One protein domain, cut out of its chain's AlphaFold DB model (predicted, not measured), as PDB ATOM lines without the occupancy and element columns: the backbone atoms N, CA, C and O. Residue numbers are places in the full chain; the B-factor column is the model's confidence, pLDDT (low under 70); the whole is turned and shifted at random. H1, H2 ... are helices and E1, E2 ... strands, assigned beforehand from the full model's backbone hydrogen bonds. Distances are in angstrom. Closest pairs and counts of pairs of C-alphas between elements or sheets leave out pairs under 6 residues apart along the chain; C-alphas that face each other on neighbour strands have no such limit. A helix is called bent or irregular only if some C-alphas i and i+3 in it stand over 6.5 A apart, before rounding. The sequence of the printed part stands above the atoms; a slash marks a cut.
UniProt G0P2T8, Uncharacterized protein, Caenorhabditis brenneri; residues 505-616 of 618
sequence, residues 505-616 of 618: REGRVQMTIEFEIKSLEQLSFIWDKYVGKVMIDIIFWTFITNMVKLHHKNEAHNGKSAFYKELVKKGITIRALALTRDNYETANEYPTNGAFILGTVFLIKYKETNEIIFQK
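Overview. This is residues 505 to 616 of the 618 residues of an uncharacterized protein of Caenorhabditis brenneri (UniProt G0P2T8). A twisted sheet, built on three long, bent strands side by side, E1, E4 and E5, makes the body of a rod; the hairpin of E2 and E3 folds round from the start of E5 until E2 comes close to E1. Helix H1 covers E5 along its length, H2 folds back from H1 at one end of the rod, and the small helix H3 lies at the other end. The printed part has 112 residues, with three named helices and six named strands in the order E1 E2 E3 H1 H2 E4 H3 E5 E6, and its class is mixed, helices and strands. The sheet is branched at E5 and its pairs are antiparallel but for E3 and E5, which are parallel. The whole is compact, with a radius of gyration of the C-alphas of 15.3 A, and spans 52 by 25 by 22 A.

Along the chain. Find C-alpha 508 at (-8.746, 31.418, -3.936); there E1 begins, residues 508 to 517, 26.2 A long, and it bends by 55 degrees at residue 514. Next come E2, residues 525 to 528, and E3, residues 532 to 535. At C-alpha 538, (-4.893, 26.618, 16.512), you reach H1, residues 538 to 556, 26.1 A long. H2 follows, residues 561 to 570, 14.7 A long. E4, residues 572 to 580, is 24.2 A long and bends by 50 degrees at residue 575. H3, residues 584 to 589, is irregular, but only just: C-alphas 585 and 588 are 6.9 A apart. E5, residues 596 to 606, is 24.7 A long and bends by 76 degrees at residue 600. E6, residues 612 to 615, ends at C-alpha 615, (-16.385, 12.546, 8.552).

Arrangement. Begin at E5, which has three neighbours in the sheet: E4 lies on one side of it, beside residues 596 to 606, and E3 and E6 lie on the other side, beside residues 596 to 597 and 602 to 605. Across E4 and E5, antiparallel at 162 degrees, look for N 575 and O 603, 2.9 A apart and within hydrogen-bond range. On the other side of E4 is the edge strand E1, antiparallel at 159 degrees, with N 513 and O 576 at 2.8 A. E3 is parallel to E5, with N 535 and O 596 at 2.9 A, and forms a hairpin with the edge strand E2, where N 526 and O 534 are 2.9 A apart. The closest C-alphas of E1 and E2, those of Phe 515 and Asp 528, are 7.1 A apart. E5 and E6 are a hairpin too, with N 604 and O 614 at 2.8 A. Now look at H1, which is on the sheet at a height of 9.9 A. It lies over E5 and only just over E6, on which 3 of its C-alphas fall; it runs along the strands, at 4 degrees to E5 on the local plane. The closest C-alphas of H1 and E6, those of His 551 and Ile 613, are 6.3 A apart. H1 touches H2 with residues 552 to 555 alone, closest at the C-alphas of His 552 and Tyr 564, 6.4 A; they form a helical hairpin, opposite ways at a steep tilt of 42 degrees. H2 only grazes the sheet, with residues 564 to 570. H3 is not on the sheet and is apart from H1 and H2. In H1 and H2 every O i to N i+4 pair is within hydrogen-bond range; in H3 0 of 2 are, beside 2 of 3 O i to N i+3 pairs.

Size, cuts and confidence. The two C-alphas farthest apart, those of Gly 559 and Glu 585, are 52.0 A apart. The printed part has no cut, and no link is long. The mean pLDDT of the printed part is 88.6; look for values under 70 at residue 522 and residues 584 to 588.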
ATOM      1  N   ARG A 505     -12.458  28.773  -5.566       96.25
ATOM      2  CA  ARG A 505     -13.660  29.353  -4.951       96.25
ATOM      3  C   ARG A 505     -13.317  30.721  -4.396       96.25
ATOM      4  O   ARG A 505     -12.280  30.877  -3.755       96.25
ATOM      5  N   GLU A 506     -14.165  31.704  -4.684       94.50
ATOM      6  CA  GLU A 506     -14.001  33.087  -4.207       94.50
ATOM      7  C   GLU A 506     -12.622  33.683  -4.559       94.50
ATOM      8  O   GLU A 506     -12.000  34.393  -3.773       94.50
ATOM      9  N   GLY A 507     -12.099  33.346  -5.743       93.69
ATOM     10  CA  GLY A 507     -10.784  33.811  -6.196       93.69
ATOM     11  C   GLY A 507      -9.590  33.193  -5.458       93.69
ATOM     12  O   GLY A 507      -8.464  33.646  -5.654       93.69
ATOM     13  N   ARG A 508      -9.803  32.158  -4.636       94.50
ATOM     14  CA  ARG A 508      -8.746  31.418  -3.936       94.50
ATOM     15  C   ARG A 508      -8.610  30.012  -4.488       94.50
ATOM     16  O   ARG A 508      -9.608  29.351  -4.776       94.50
ATOM     17  N   VAL A 509      -7.371  29.538  -4.578       96.81
ATOM     18  CA  VAL A 509      -7.104  28.143  -4.929       96.81
ATOM     19  C   VAL A 509      -7.259  27.287  -3.679       96.81
ATOM     20  O   VAL A 509      -6.682  27.576  -2.628       96.81
ATOM     21  N   GLN A 510      -8.056  26.236  -3.810       97.44
ATOM     22  CA  GLN A 510      -8.347  25.261  -2.774       97.44
ATOM     23  C   GLN A 510      -7.913  23.881  -3.262       97.44
ATOM     24  O   GLN A 510      -8.229  23.494  -4.387       97.44
ATOM     25  N   MET A 511      -7.185  23.139  -2.434       98.06
ATOM     26  CA  MET A 511      -6.669  21.813  -2.780       98.06
ATOM     27  C   MET A 511      -7.058  20.806  -1.718       98.06
ATOM     28  O   MET A 511      -6.878  21.068  -0.530       98.06
ATOM     29  N   THR A 512      -7.572  19.654  -2.133       97.94
ATOM     30  CA  THR A 512      -7.808  18.552  -1.197       97.94
ATOM     31  C   THR A 512      -6.507  17.786  -1.009       97.94
ATOM     32  O   THR A 512      -5.955  17.264  -1.974       97.94
ATOM     33  N   ILE A 513      -6.028  17.743   0.230       96.94
ATOM     34  CA  ILE A 513      -4.810  17.047   0.643       96.94
ATOM     35  C   ILE A 513      -5.148  15.935   1.631       96.94
ATOM     36  O   ILE A 513      -6.140  16.011   2.361       96.94
ATOM     37  N   GLU A 514      -4.296  14.918   1.671       95.88
ATOM     38  CA  GLU A 514      -4.350  13.833   2.646       95.88
ATOM     39  C   GLU A 514      -2.974  13.706   3.295       95.88
ATOM     40  O   GLU A 514      -1.960  13.633   2.604       95.88
ATOM     41  N   PHE A 515      -2.927  13.746   4.624       92.44
ATOM     42  CA  PHE A 515      -1.674  13.711   5.372       92.44
ATOM     43  C   PHE A 515      -1.806  12.869   6.633       92.44
ATOM     44  O   PHE A 515      -2.898  12.654   7.158       92.44
ATOM     45  N   GLU A 516      -0.666  12.400   7.125       89.94
ATOM     46  CA  GLU A 516      -0.590  11.553   8.306       89.94
ATOM     47  C   GLU A 516      -0.014  12.314   9.498       89.94
ATOM     48  O   GLU A 516       0.958  13.060   9.366       89.94
ATOM     49  N   ILE A 517      -0.578  12.078  10.681       86.62
ATOM     50  CA  ILE A 517      -0.020  12.528  11.955       86.62
ATOM     51  C   ILE A 517       0.213  11.320  12.862       86.62
ATOM     52  O   ILE A 517      -0.647  10.455  12.990       86.62
ATOM     53  N   LYS A 518       1.384  11.251  13.499       80.38
ATOM     54  CA  LYS A 518       1.734  10.187  14.466       80.38
ATOM     55  C   LYS A 518       1.675  10.655  15.922       80.38
ATOM     56  O   LYS A 518       1.830   9.861  16.843       80.38
ATOM     57  N   SER A 519       1.481  11.956  16.126       79.50
ATOM     58  CA  SER A 519       1.424  12.590  17.439       79.50
ATOM     59  C   SER A 519       0.315  13.637  17.472       79.50
ATOM     60  O   SER A 519       0.071  14.328  16.484       79.50
ATOM     61  N   LEU A 520      -0.345  13.738  18.627       79.88
ATOM     62  CA  LEU A 520      -1.292  14.806  18.972       79.88
ATOM     63  C   LEU A 520      -0.604  15.933  19.760       79.88
ATOM     64  O   LEU A 520      -1.267  16.693  20.468       79.88
ATOM     65  N   GLU A 521       0.722  16.029  19.693       75.88
ATOM     66  CA  GLU A 521       1.448  17.223  20.121       75.88
ATOM     67  C   GLU A 521       1.208  18.361  19.133       75.88
ATOM     68  O   GLU A 521       1.023  18.128  17.943       75.88
ATOM     69  N   GLN A 522       1.168  19.596  19.637       68.94
ATOM     70  CA  GLN A 522       0.745  20.759  18.865       68.94
ATOM     71  C   GLN A 522       1.546  20.930  17.569       68.94
ATOM     72  O   GLN A 522       2.713  21.317  17.593       68.94
ATOM     73  N   LEU A 523       0.880  20.721  16.432       74.00
ATOM     74  CA  LEU A 523       1.430  20.998  15.110       74.00
ATOM     75  C   LEU A 523       0.982  22.384  14.647       74.00
ATOM     76  O   LEU A 523      -0.208  22.651  14.496       74.00
ATOM     77  N   SER A 524       1.944  23.268  14.391       80.00
ATOM     78  CA  SER A 524       1.682  24.577  13.770       80.00
ATOM     79  C   SER A 524       1.645  24.511  12.239       80.00
ATOM     80  O   SER A 524       1.246  25.472  11.579       80.00
ATOM     81  N   PHE A 525       2.064  23.388  11.649       88.00
ATOM     82  CA  PHE A 525       2.062  23.154  10.209       88.00
ATOM     83  C   PHE A 525       2.191  21.662   9.880       88.00
ATOM     84  O   PHE A 525       2.585  20.858  10.721       88.00
ATOM     85  N   ILE A 526       1.922  21.328   8.621       89.31
ATOM     86  CA  ILE A 526       2.204  20.037   7.981       89.31
ATOM     87  C   ILE A 526       2.922  20.267   6.652       89.31
ATOM     88  O   ILE A 526       2.940  21.383   6.125       89.31
ATOM     89  N   TRP A 527       3.499  19.202   6.100       86.62
ATOM     90  CA  TRP A 527       4.137  19.217   4.789       86.62
ATOM     91  C   TRP A 527       3.425  18.278   3.828       86.62
ATOM     92  O   TRP A 527       3.287  17.093   4.106       86.62
ATOM     93  N   ASP A 528       3.027  18.817   2.680       91.56
ATOM     94  CA  ASP A 528       2.408  18.073   1.588       91.56
ATOM     95  C   ASP A 528       3.342  17.982   0.366       91.56
ATOM     96  O   ASP A 528       4.159  18.877   0.096       91.56
ATOM     97  N   LYS A 529       3.212  16.891  -0.401       85.62
ATOM     98  CA  LYS A 529       4.061  16.589  -1.560       85.62
ATOM     99  C   LYS A 529       3.956  17.623  -2.687       85.62
ATOM    100  O   LYS A 529       4.948  17.814  -3.390       85.62
ATOM    101  N   TYR A 530       2.832  18.304  -2.850       90.62
ATOM    102  CA  TYR A 530       2.619  19.290  -3.913       90.62
ATOM    103  C   TYR A 530       2.392  20.697  -3.358       90.62
ATOM    104  O   TYR A 530       2.869  21.668  -3.944       90.62
ATOM    105  N   VAL A 531       1.737  20.803  -2.200       91.88
ATOM    106  CA  VAL A 531       1.357  22.068  -1.552       91.88
ATOM    107  C   VAL A 531       2.463  22.605  -0.627       91.88
ATOM    108  O   VAL A 531       2.492  23.790  -0.294       91.88
ATOM    109  N   GLY A 532       3.447  21.774  -0.264       90.06
ATOM    110  CA  GLY A 532       4.546  22.165   0.619       90.06
ATOM    111  C   GLY A 532       4.079  22.433   2.041       90.06
ATOM    112  O   GLY A 532       3.263  21.682   2.567       90.06
ATOM    113  N   LYS A 533       4.624  23.469   2.689       89.50
ATOM    114  CA  LYS A 533       4.245  23.808   4.065       89.50
ATOM    115  C   LYS A 533       2.827  24.379   4.097       89.50
ATOM    116  O   LYS A 533       2.592  25.473   3.573       89.50
ATOM    117  N   VAL A 534       1.921  23.665   4.758       93.00
ATOM    118  CA  VAL A 534       0.554  24.100   5.051       93.00
ATOM    119  C   VAL A 534       0.479  24.451   6.527       93.00
ATOM    120  O   VAL A 534       0.711  23.607   7.389       93.00
ATOM    121  N   MET A 535       0.183  25.707   6.827       92.44
ATOM    122  CA  MET A 535       0.056  26.177   8.205       92.44
ATOM    123  C   MET A 535      -1.256  25.674   8.813       92.44
ATOM    124  O   MET A 535      -2.296  25.710   8.155       92.44
ATOM    125  N   ILE A 536      -1.221  25.238  10.069       92.19
ATOM    126  CA  ILE A 536      -2.405  24.786  10.804       92.19
ATOM    127  C   ILE A 536      -2.731  25.830  11.865       92.19
ATOM    128  O   ILE A 536      -1.934  26.083  12.767       92.19
ATOM    129  N   ASP A 537      -3.907  26.442  11.744       90.19
ATOM    130  CA  ASP A 537      -4.418  27.341  12.772       90.19
ATOM    131  C   ASP A 537      -4.770  26.562  14.050       90.19
ATOM    132  O   ASP A 537      -5.223  25.411  13.995       90.19
ATOM    133  N   ILE A 538      -4.599  27.207  15.204       86.31
ATOM    134  CA  ILE A 538      -4.893  26.618  16.512       86.31
ATOM    135  C   ILE A 538      -6.336  26.110  16.613       86.31
ATOM    136  O   ILE A 538      -6.581  25.112  17.292       86.31
ATOM    137  N   ILE A 539      -7.284  26.734  15.907       91.31
ATOM    138  CA  ILE A 539      -8.687  26.316  15.872       91.31
ATOM    139  C   ILE A 539      -8.815  24.936  15.216       91.31
ATOM    140  O   ILE A 539      -9.428  24.039  15.799       91.31
ATOM    141  N   PHE A 540      -8.197  24.723  14.049       93.62
ATOM    142  CA  PHE A 540      -8.237  23.422  13.371       93.62
ATOM    143  C   PHE A 540      -7.474  22.353  14.140       93.62
ATOM    144  O   PHE A 540      -7.933  21.216  14.232       93.62
ATOM    145  N   TRP A 541      -6.343  22.718  14.737       90.12
ATOM    146  CA  TRP A 541      -5.598  21.803  15.589       90.12
ATOM    147  C   TRP A 541      -6.420  21.338  16.798       90.12
ATOM    148  O   TRP A 541      -6.503  20.141  17.094       90.12
ATOM    149  N   THR A 542      -7.075  22.283  17.474       89.25
ATOM    150  CA  THR A 542      -7.953  22.003  18.614       89.25
ATOM    151  C   THR A 542      -9.127  21.130  18.190       89.25
ATOM    152  O   THR A 542      -9.453  20.169  18.881       89.25
ATOM    153  N   PHE A 543      -9.719  21.413  17.027       95.00
ATOM    154  CA  PHE A 543     -10.784  20.603  16.447       95.00
ATOM    155  C   PHE A 543     -10.344  19.149  16.217       95.00
ATOM    156  O   PHE A 543     -10.984  18.238  16.740       95.00
ATOM    157  N   ILE A 544      -9.231  18.929  15.505       94.00
ATOM    158  CA  ILE A 544      -8.684  17.588  15.229       94.00
ATOM    159  C   ILE A 544      -8.442  16.846  16.546       94.00
ATOM    160  O   ILE A 544      -8.917  15.728  16.738       94.00
ATOM    161  N   THR A 545      -7.759  17.499  17.487       91.62
ATOM    162  CA  THR A 545      -7.423  16.913  18.787       91.62
ATOM    163  C   THR A 545      -8.673  16.540  19.583       91.62
ATOM    164  O   THR A 545      -8.725  15.468  20.189       91.62
ATOM    165  N   ASN A 546      -9.691  17.402  19.589       94.44
ATOM    166  CA  ASN A 546     -10.941  17.153  20.299       94.44
ATOM    167  C   ASN A 546     -11.734  16.005  19.675       94.44
ATOM    168  O   ASN A 546     -12.267  15.194  20.425       94.44
ATOM    169  N   MET A 547     -11.765  15.889  18.344       96.19
ATOM    170  CA  MET A 547     -12.437  14.774  17.664       96.19
ATOM    171  C   MET A 547     -11.796  13.431  18.018       96.19
ATOM    172  O   MET A 547     -12.495  12.497  18.410       96.19
ATOM    173  N   VAL A 548     -10.462  13.355  17.999       93.75
ATOM    174  CA  VAL A 548      -9.737  12.135  18.388       93.75
ATOM    175  C   VAL A 548      -9.962  11.804  19.868       93.75
ATOM    176  O   VAL A 548     -10.270  10.664  20.214       93.75
ATOM    177  N   LYS A 549      -9.875  12.800  20.763       91.88
ATOM    178  CA  LYS A 549     -10.118  12.607  22.205       91.88
ATOM    179  C   LYS A 549     -11.553  12.178  22.511       91.88
ATOM    180  O   LYS A 549     -11.753  11.335  23.382       91.88
ATOM    181  N   LEU A 550     -12.537  12.756  21.826       93.25
ATOM    182  CA  LEU A 550     -13.947  12.422  22.006       93.25
ATOM    183  C   LEU A 550     -14.217  10.980  21.578       93.25
ATOM    184  O   LEU A 550     -14.814  10.225  22.345       93.25
ATOM    185  N   HIS A 551     -13.705  10.574  20.414       92.56
ATOM    186  CA  HIS A 551     -13.820   9.193  19.957       92.56
ATOM    187  C   HIS A 551     -13.161   8.215  20.939       92.56
ATOM    188  O   HIS A 551     -13.797   7.251  21.359       92.56
ATOM    189  N   HIS A 552     -11.953   8.527  21.425       89.06
ATOM    190  CA  HIS A 552     -11.278   7.728  22.454       89.06
ATOM    191  C   HIS A 552     -12.087   7.609  23.745       89.06
ATOM    192  O   HIS A 552     -12.059   6.560  24.383       89.06
ATOM    193  N   LYS A 553     -12.763   8.680  24.175       89.62
ATOM    194  CA  LYS A 553     -13.578   8.662  25.394       89.62
ATOM    195  C   LYS A 553     -14.786   7.744  25.226       89.62
ATOM    196  O   LYS A 553     -15.040   6.932  26.110       89.62
ATOM    197  N   ASN A 554     -15.479   7.842  24.093       88.75
ATOM    198  CA  ASN A 554     -16.626   6.989  23.784       88.75
ATOM    199  C   ASN A 554     -16.221   5.509  23.760       88.75
ATOM    200  O   ASN A 554     -16.899   4.671  24.343       88.75
ATOM    201  N   GLU A 555     -15.053   5.206  23.203       85.56
ATOM    202  CA  GLU A 555     -14.523   3.845  23.146       85.56
ATOM    203  C   GLU A 555     -13.900   3.352  24.463       85.56
ATOM    204  O   GLU A 555     -13.871   2.152  24.749       85.56
ATOM    205  N   ALA A 556     -13.404   4.256  25.307       81.50
ATOM    206  CA  ALA A 556     -12.901   3.907  26.632       81.50
ATOM    207  C   ALA A 556     -14.021   3.393  27.545       81.50
ATOM    208  O   ALA A 556     -13.768   2.496  28.348       81.50
ATOM    209  N   HIS A 557     -15.253   3.889  27.381       81.06
ATOM    210  CA  HIS A 557     -16.427   3.320  28.046       81.06
ATOM    211  C   HIS A 557     -16.670   1.847  27.658       81.06
ATOM    212  O   HIS A 557     -17.246   1.108  28.451       81.06
ATOM    213  N   ASN A 558     -16.123   1.392  26.525       84.19
ATOM    214  CA  ASN A 558     -16.164  -0.000  26.064       84.19
ATOM    215  C   ASN A 558     -14.929  -0.826  26.498       84.19
ATOM    216  O   ASN A 558     -14.701  -1.915  25.975       84.19
ATOM    217  N   GLY A 559     -14.086  -0.312  27.405       83.94
ATOM    218  CA  GLY A 559     -12.906  -1.016  27.929       83.94
ATOM    219  C   GLY A 559     -11.671  -1.016  27.012       83.94
ATOM    220  O   GLY A 559     -10.670  -1.646  27.339       83.94
ATOM    221  N   LYS A 560     -11.690  -0.286  25.888       83.88
ATOM    222  CA  LYS A 560     -10.633  -0.329  24.851       83.88
ATOM    223  C   LYS A 560      -9.608   0.818  24.905       83.88
ATOM    224  O   LYS A 560      -8.864   1.035  23.955       83.88
ATOM    225  N   SER A 561      -9.516   1.571  26.004       81.50
ATOM    226  CA  SER A 561      -8.706   2.809  26.062       81.50
ATOM    227  C   SER A 561      -7.218   2.634  25.694       81.50
ATOM    228  O   SER A 561      -6.639   3.493  25.025       81.50
ATOM    229  N   ALA A 562      -6.588   1.529  26.112       83.81
ATOM    230  CA  ALA A 562      -5.179   1.256  25.817       83.81
ATOM    231  C   ALA A 562      -4.932   1.009  24.318       83.81
ATOM    232  O   ALA A 562      -3.969   1.536  23.764       83.81
ATOM    233  N   PHE A 563      -5.851   0.297  23.664       83.00
ATOM    234  CA  PHE A 563      -5.796  -0.024  22.238       83.00
ATOM    235  C   PHE A 563      -5.805   1.242  21.368       83.00
ATOM    236  O   PHE A 563      -4.945   1.420  20.511       83.00
ATOM    237  N   TYR A 564      -6.693   2.199  21.651       77.62
ATOM    238  CA  TYR A 564      -6.771   3.432  20.858       77.62
ATOM    239  C   TYR A 564      -5.583   4.379  21.075       77.62
ATOM    240  O   TYR A 564      -5.161   5.075  20.151       77.62
ATOM    241  N   LYS A 565      -4.977   4.386  22.272       82.06
ATOM    242  CA  LYS A 565      -3.700   5.094  22.482       82.06
ATOM    243  C   LYS A 565      -2.590   4.520  21.602       82.06
ATOM    244  O   LYS A 565      -1.747   5.280  21.136       82.06
ATOM    245  N   GLU A 566      -2.585   3.210  21.386       85.94
ATOM    246  CA  GLU A 566      -1.641   2.554  20.484       85.94
ATOM    247  C   GLU A 566      -1.938   2.884  19.015       85.94
ATOM    248  O   GLU A 566      -1.021   3.248  18.282       85.94
ATOM    249  N   LEU A 567      -3.211   2.886  18.604       83.25
ATOM    250  CA  LEU A 567      -3.605   3.266  17.242       83.25
ATOM    251  C   LEU A 567      -3.186   4.696  16.873       83.25
ATOM    252  O   LEU A 567      -2.676   4.920  15.779       83.25
ATOM    253  N   VAL A 568      -3.317   5.666  17.787       83.12
ATOM    254  CA  VAL A 568      -2.834   7.039  17.535       83.12
ATOM    255  C   VAL A 568      -1.322   7.082  17.333       83.12
ATOM    256  O   VAL A 568      -0.856   7.807  16.458       83.12
ATOM    257  N   LYS A 569      -0.558   6.285  18.092       83.94
ATOM    258  CA  LYS A 569       0.900   6.178  17.908       83.94
ATOM    259  C   LYS A 569       1.262   5.579  16.549       83.94
ATOM    260  O   LYS A 569       2.272   5.965  15.966       83.94
ATOM    261  N   LYS A 570       0.441   4.654  16.039       85.31
ATOM    262  CA  LYS A 570       0.598   4.081  14.692       85.31
ATOM    263  C   LYS A 570       0.211   5.066  13.583       85.31
ATOM    264  O   LYS A 570       0.738   4.973  12.475       85.31
ATOM    265  N   GLY A 571      -0.636   6.042  13.897       88.62
ATOM    266  CA  GLY A 571      -0.900   7.220  13.082       88.62
ATOM    267  C   GLY A 571      -2.367   7.401  12.699       88.62
ATOM    268  O   GLY A 571      -3.164   6.463  12.661       88.62
ATOM    269  N   ILE A 572      -2.710   8.645  12.390       93.69
ATOM    270  CA  ILE A 572      -4.029   9.086  11.943       93.69
ATOM    271  C   ILE A 572      -3.865   9.724  10.572       93.69
ATOM    272  O   ILE A 572      -2.971  10.546  10.369       93.69
ATOM    273  N   THR A 573      -4.756   9.379   9.654       96.00
ATOM    274  CA  THR A 573      -4.839   9.986   8.332       96.00
ATOM    275  C   THR A 573      -5.937  11.041   8.322       96.00
ATOM    276  O   THR A 573      -7.065  10.792   8.756       96.00
ATOM    277  N   ILE A 574      -5.605  12.229   7.829       96.44
ATOM    278  CA  ILE A 574      -6.497  13.383   7.771       96.44
ATOM    279  C   ILE A 574      -6.635  13.824   6.320       96.44
ATOM    280  O   ILE A 574      -5.645  14.176   5.681       96.44
ATOM    281  N   ARG A 575      -7.875  13.864   5.822       97.69
ATOM    282  CA  ARG A 575      -8.216  14.490   4.538       97.69
ATOM    283  C   ARG A 575      -8.773  15.878   4.796       97.69
ATOM    284  O   ARG A 575      -9.751  16.026   5.534       97.69
ATOM    285  N   ALA A 576      -8.184  16.892   4.183       97.81
ATOM    286  CA  ALA A 576      -8.525  18.282   4.443       97.81
ATOM    287  C   ALA A 576      -8.358  19.172   3.210       97.81
ATOM    288  O   ALA A 576      -7.750  18.793   2.215       97.81
ATOM    289  N   LEU A 577      -8.901  20.381   3.297       97.62
ATOM    290  CA  LEU A 577      -8.780  21.438   2.310       97.62
ATOM    291  C   LEU A 577      -7.638  22.381   2.699       97.62
ATOM    292  O   LEU A 577      -7.671  22.972   3.779       97.62
ATOM    293  N   ALA A 578      -6.664  22.557   1.814       97.44
ATOM    294  CA  ALA A 578      -5.639  23.588   1.901       97.44
ATOM    295  C   ALA A 578      -6.049  24.804   1.060       97.44
ATOM    296  O   ALA A 578      -6.444  24.662  -0.096       97.44
ATOM    297  N   LEU A 579      -5.947  25.999   1.636       96.06
ATOM    298  CA  LEU A 579      -6.339  27.266   1.019       96.06
ATOM    299  C   LEU A 579      -5.113  28.147   0.799       96.06
ATOM    300  O   LEU A 579      -4.280  28.276   1.697       96.06
ATOM    301  N   THR A 580      -5.016  28.802  -0.356       94.62
ATOM    302  CA  THR A 580      -4.002  29.845  -0.575       94.62
ATOM    303  C   THR A 580      -4.190  31.006   0.397       94.62
ATOM    304  O   THR A 580      -5.315  31.463   0.610       94.62
ATOM    305  N   ARG A 581      -3.089  31.523   0.955       90.94
ATOM    306  CA  ARG A 581      -3.112  32.740   1.783       90.94
ATOM    307  C   ARG A 581      -3.369  33.982   0.923       90.94
ATOM    308  O   ARG A 581      -2.851  34.080  -0.186       90.94
ATOM    309  N   ASP A 582      -4.083  34.959   1.481       81.75
ATOM    310  CA  ASP A 582      -4.411  36.222   0.796       81.75
ATOM    311  C   ASP A 582      -3.176  37.053   0.442       81.75
ATOM    312  O   ASP A 582      -3.076  37.638  -0.635       81.75
ATOM    313  N   ASN A 583      -2.190  37.056   1.338       75.44
ATOM    314  CA  ASN A 583      -0.968  37.820   1.163       75.44
ATOM    315  C   ASN A 583       0.104  36.964   0.497       75.44
ATOM    316  O   ASN A 583       1.082  36.575   1.131       75.44
ATOM    317  N   TYR A 584      -0.005  36.743  -0.812       68.75
ATOM    318  CA  TYR A 584       1.126  36.213  -1.585       68.75
ATOM    319  C   TYR A 584       2.358  37.142  -1.518       68.75
ATOM    320  O   TYR A 584       3.423  36.762  -1.980       68.75
ATOM    321  N   GLU A 585       2.273  38.347  -0.942       58.91
ATOM    322  CA  GLU A 585       3.425  39.218  -0.675       58.91
ATOM    323  C   GLU A 585       4.330  38.711   0.465       58.91
ATOM    324  O   GLU A 585       5.544  38.939   0.418       58.91
ATOM    325  N   THR A 586       3.802  37.923   1.418       56.94
ATOM    326  CA  THR A 586       4.632  37.198   2.405       56.94
ATOM    327  C   THR A 586       5.413  36.040   1.758       56.94
ATOM    328  O   THR A 586       6.178  35.350   2.423       56.94
ATOM    329  N   ALA A 587       5.296  35.852   0.434       55.72
ATOM    330  CA  ALA A 587       6.056  34.902  -0.386       55.72
ATOM    331  C   ALA A 587       7.574  34.960  -0.225       55.72
ATOM    332  O   ALA A 587       8.248  33.959  -0.469       55.72
ATOM    333  N   ASN A 588       8.136  36.120   0.134       64.88
ATOM    334  CA  ASN A 588       9.582  36.228   0.349       64.88
ATOM    335  C   ASN A 588      10.054  35.384   1.544       64.88
ATOM    336  O   ASN A 588      11.242  35.074   1.631       64.88
ATOM    337  N   GLU A 589       9.123  35.000   2.416       72.81
ATOM    338  CA  GLU A 589       9.351  34.245   3.640       72.81
ATOM    339  C   GLU A 589       9.002  32.760   3.472       72.81
ATOM    340  O   GLU A 589       8.961  32.037   4.458       72.81
ATOM    341  N   TYR A 590       8.733  32.261   2.258       75.94
ATOM    342  CA  TYR A 590       8.641  30.812   2.051       75.94
ATOM    343  C   TYR A 590      10.037  30.169   2.212       75.94
ATOM    344  O   TYR A 590      10.995  30.676   1.617       75.94
ATOM    345  N   PRO A 591      10.167  29.048   2.957       77.81
ATOM    346  CA  PRO A 591       9.089  28.218   3.514       77.81
ATOM    347  C   PRO A 591       8.597  28.574   4.921       77.81
ATOM    348  O   PRO A 591       7.644  27.947   5.372       77.81
ATOM    349  N   THR A 592       9.177  29.552   5.617       79.31
ATOM    350  CA  THR A 592       8.839  29.927   7.004       79.31
ATOM    351  C   THR A 592       7.336  30.037   7.255       79.31
ATOM    352  O   THR A 592       6.837  29.408   8.186       79.31
ATOM    353  N   ASN A 593       6.597  30.741   6.396       81.00
ATOM    354  CA  ASN A 593       5.169  31.013   6.606       81.00
ATOM    355  C   ASN A 593       4.202  30.159   5.767       81.00
ATOM    356  O   ASN A 593       2.988  30.354   5.862       81.00
ATOM    357  N   GLY A 594       4.719  29.210   4.976       87.38
ATOM    358  CA  GLY A 594       3.925  28.435   4.018       87.38
ATOM    359  C   GLY A 594       3.230  29.301   2.956       87.38
ATOM    360  O   GLY A 594       3.142  30.522   3.068       87.38
ATOM    361  N   ALA A 595       2.746  28.676   1.884       91.38
ATOM    362  CA  ALA A 595       1.889  29.357   0.898       91.38
ATOM    363  C   ALA A 595       0.395  29.080   1.138       91.38
ATOM    364  O   ALA A 595      -0.467  29.780   0.602       91.38
ATOM    365  N   PHE A 596       0.101  28.086   1.978       94.44
ATOM    366  CA  PHE A 596      -1.239  27.581   2.218       94.44
ATOM    367  C   PHE A 596      -1.522  27.470   3.712       94.44
ATOM    368  O   PHE A 596      -0.611  27.309   4.529       94.44
ATOM    369  N   ILE A 597      -2.801  27.552   4.053       95.00
ATOM    370  CA  ILE A 597      -3.343  27.327   5.392       95.00
ATOM    371  C   ILE A 597      -4.366  26.196   5.329       95.00
ATOM    372  O   ILE A 597      -5.044  26.017   4.316       95.00
ATOM    373  N   LEU A 598      -4.485  25.429   6.406       96.50
ATOM    374  CA  LEU A 598      -5.538  24.435   6.549       96.50
ATOM    375  C   LEU A 598      -6.882  25.160   6.702       96.50
ATOM    376  O   LEU A 598      -7.006  26.045   7.542       96.50
ATOM    377  N   GLY A 599      -7.863  24.814   5.870       96.12
ATOM    378  CA  GLY A 599      -9.153  25.504   5.810       96.12
ATOM    379  C   GLY A 599     -10.353  24.675   6.252       96.12
ATOM    380  O   GLY A 599     -11.294  25.209   6.820       96.12
ATOM    381  N   THR A 600     -10.396  23.375   5.974       97.00
ATOM    382  CA  THR A 600     -11.513  22.514   6.406       97.00
ATOM    383  C   THR A 600     -11.028  21.084   6.524       97.00
ATOM    384  O   THR A 600     -10.328  20.609   5.642       97.00
ATOM    385  N   VAL A 601     -11.415  20.381   7.585       97.56
ATOM    386  CA  VAL A 601     -11.154  18.944   7.729       97.56
ATOM    387  C   VAL A 601     -12.379  18.177   7.239       97.56
ATOM    388  O   VAL A 601     -13.496  18.463   7.666       97.56
ATOM    389  N   PHE A 602     -12.177  17.227   6.327       97.69
ATOM    390  CA  PHE A 602     -13.241  16.398   5.753       97.69
ATOM    391  C   PHE A 602     -13.314  15.018   6.395       97.69
ATOM    392  O   PHE A 602     -14.407  14.498   6.586       97.69
ATOM    393  N   LEU A 603     -12.161  14.420   6.690       98.00
ATOM    394  CA  LEU A 603     -12.061  13.061   7.206       98.00
ATOM    395  C   LEU A 603     -10.907  12.973   8.198       98.00
ATOM    396  O   LEU A 603      -9.829  13.507   7.938       98.00
ATOM    397  N   ILE A 604     -11.128  12.260   9.295       97.88
ATOM    398  CA  ILE A 604     -10.099  11.797  10.220       97.88
ATOM    399  C   ILE A 604     -10.333  10.297  10.394       97.88
ATOM    400  O   ILE A 604     -11.441   9.895  10.747       97.88
ATOM    401  N   LYS A 605      -9.315   9.473  10.146       97.25
ATOM    402  CA  LYS A 605      -9.385   8.014  10.314       97.25
ATOM    403  C   LYS A 605      -8.080   7.452  10.865       97.25
ATOM    404  O   LYS A 605      -7.018   8.035  10.650       97.25
ATOM    405  N   TYR A 606      -8.133   6.315  11.545       96.06
ATOM    406  CA  TYR A 606      -6.915   5.601  11.928       96.06
ATOM    407  C   TYR A 606      -6.226   5.022  10.695       96.06
ATOM    408  O   TYR A 606      -6.883   4.463   9.816       96.06
ATOM    409  N   LYS A 607      -4.895   5.132  10.632       91.69
ATOM    410  CA  LYS A 607      -4.120   4.672   9.472       91.69
ATOM    411  C   LYS A 607      -4.212   3.156   9.277       91.69
ATOM    412  O   LYS A 607      -4.396   2.688   8.160       91.69
ATOM    413  N   GLU A 608      -4.064   2.394  10.361       92.19
ATOM    414  CA  GLU A 608      -3.976   0.928  10.306       92.19
ATOM    415  C   GLU A 608      -5.339   0.274  10.053       92.19
ATOM    416  O   GLU A 608      -5.455  -0.614   9.213       92.19
ATOM    417  N   THR A 609      -6.381   0.725  10.754       94.00
ATOM    418  CA  THR A 609      -7.710   0.095  10.695       94.00
ATOM    419  C   THR A 609      -8.636   0.732   9.661       94.00
ATOM    420  O   THR A 609      -9.678   0.161   9.357       94.00
ATOM    421  N   ASN A 610      -8.289   1.909   9.123       95.62
ATOM    422  CA  ASN A 610      -9.180   2.772   8.335       95.62
ATOM    423  C   ASN A 610     -10.496   3.151   9.043       95.62
ATOM    424  O   ASN A 610     -11.400   3.690   8.405       95.62
ATOM    425  N   GLU A 611     -10.604   2.914  10.350       95.25
ATOM    426  CA  GLU A 611     -11.780   3.273  11.132       95.25
ATOM    427  C   GLU A 611     -11.924   4.799  11.201       95.25
ATOM    428  O   GLU A 611     -10.960   5.529  11.460       95.25
ATOM    429  N   ILE A 612     -13.139   5.274  10.924       97.00
ATOM    430  CA  ILE A 612     -13.459   6.694  10.791       97.00
ATOM    431  C   ILE A 612     -13.697   7.293  12.177       97.00
ATOM    432  O   ILE A 612     -14.635   6.930  12.873       97.00
ATOM    433  N   ILE A 613     -12.879   8.283  12.523       96.56
ATOM    434  CA  ILE A 613     -13.007   9.093  13.739       96.56
ATOM    435  C   ILE A 613     -14.009  10.229  13.510       96.56
ATOM    436  O   ILE A 613     -14.818  10.562  14.373       96.56
ATOM    437  N   PHE A 614     -13.918  10.865  12.344       97.75
ATOM    438  CA  PHE A 614     -14.750  11.997  11.959       97.75
ATOM    439  C   PHE A 614     -14.896  12.030  10.442       97.75
ATOM    440  O   PHE A 614     -13.900  11.911   9.730       97.75
ATOM    441  N   GLN A 615     -16.111  12.274   9.957       97.81
ATOM    442  CA  GLN A 615     -16.385  12.546   8.552       97.81
ATOM    443  C   GLN A 615     -17.390  13.690   8.447       97.81
ATOM    444  O   GLN A 615     -18.460  13.653   9.052       97.81
ATOM    445  N   LYS A 616     -17.043  14.716   7.672       96.56
ATOM    446  CA  LYS A 616     -17.969  15.791   7.328       96.56
ATOM    447  C   LYS A 616     -18.979  15.250   6.312       96.56
ATOM    448  O   LYS A 616     -18.571  14.766   5.260       96.56
TER     449      LYS A 616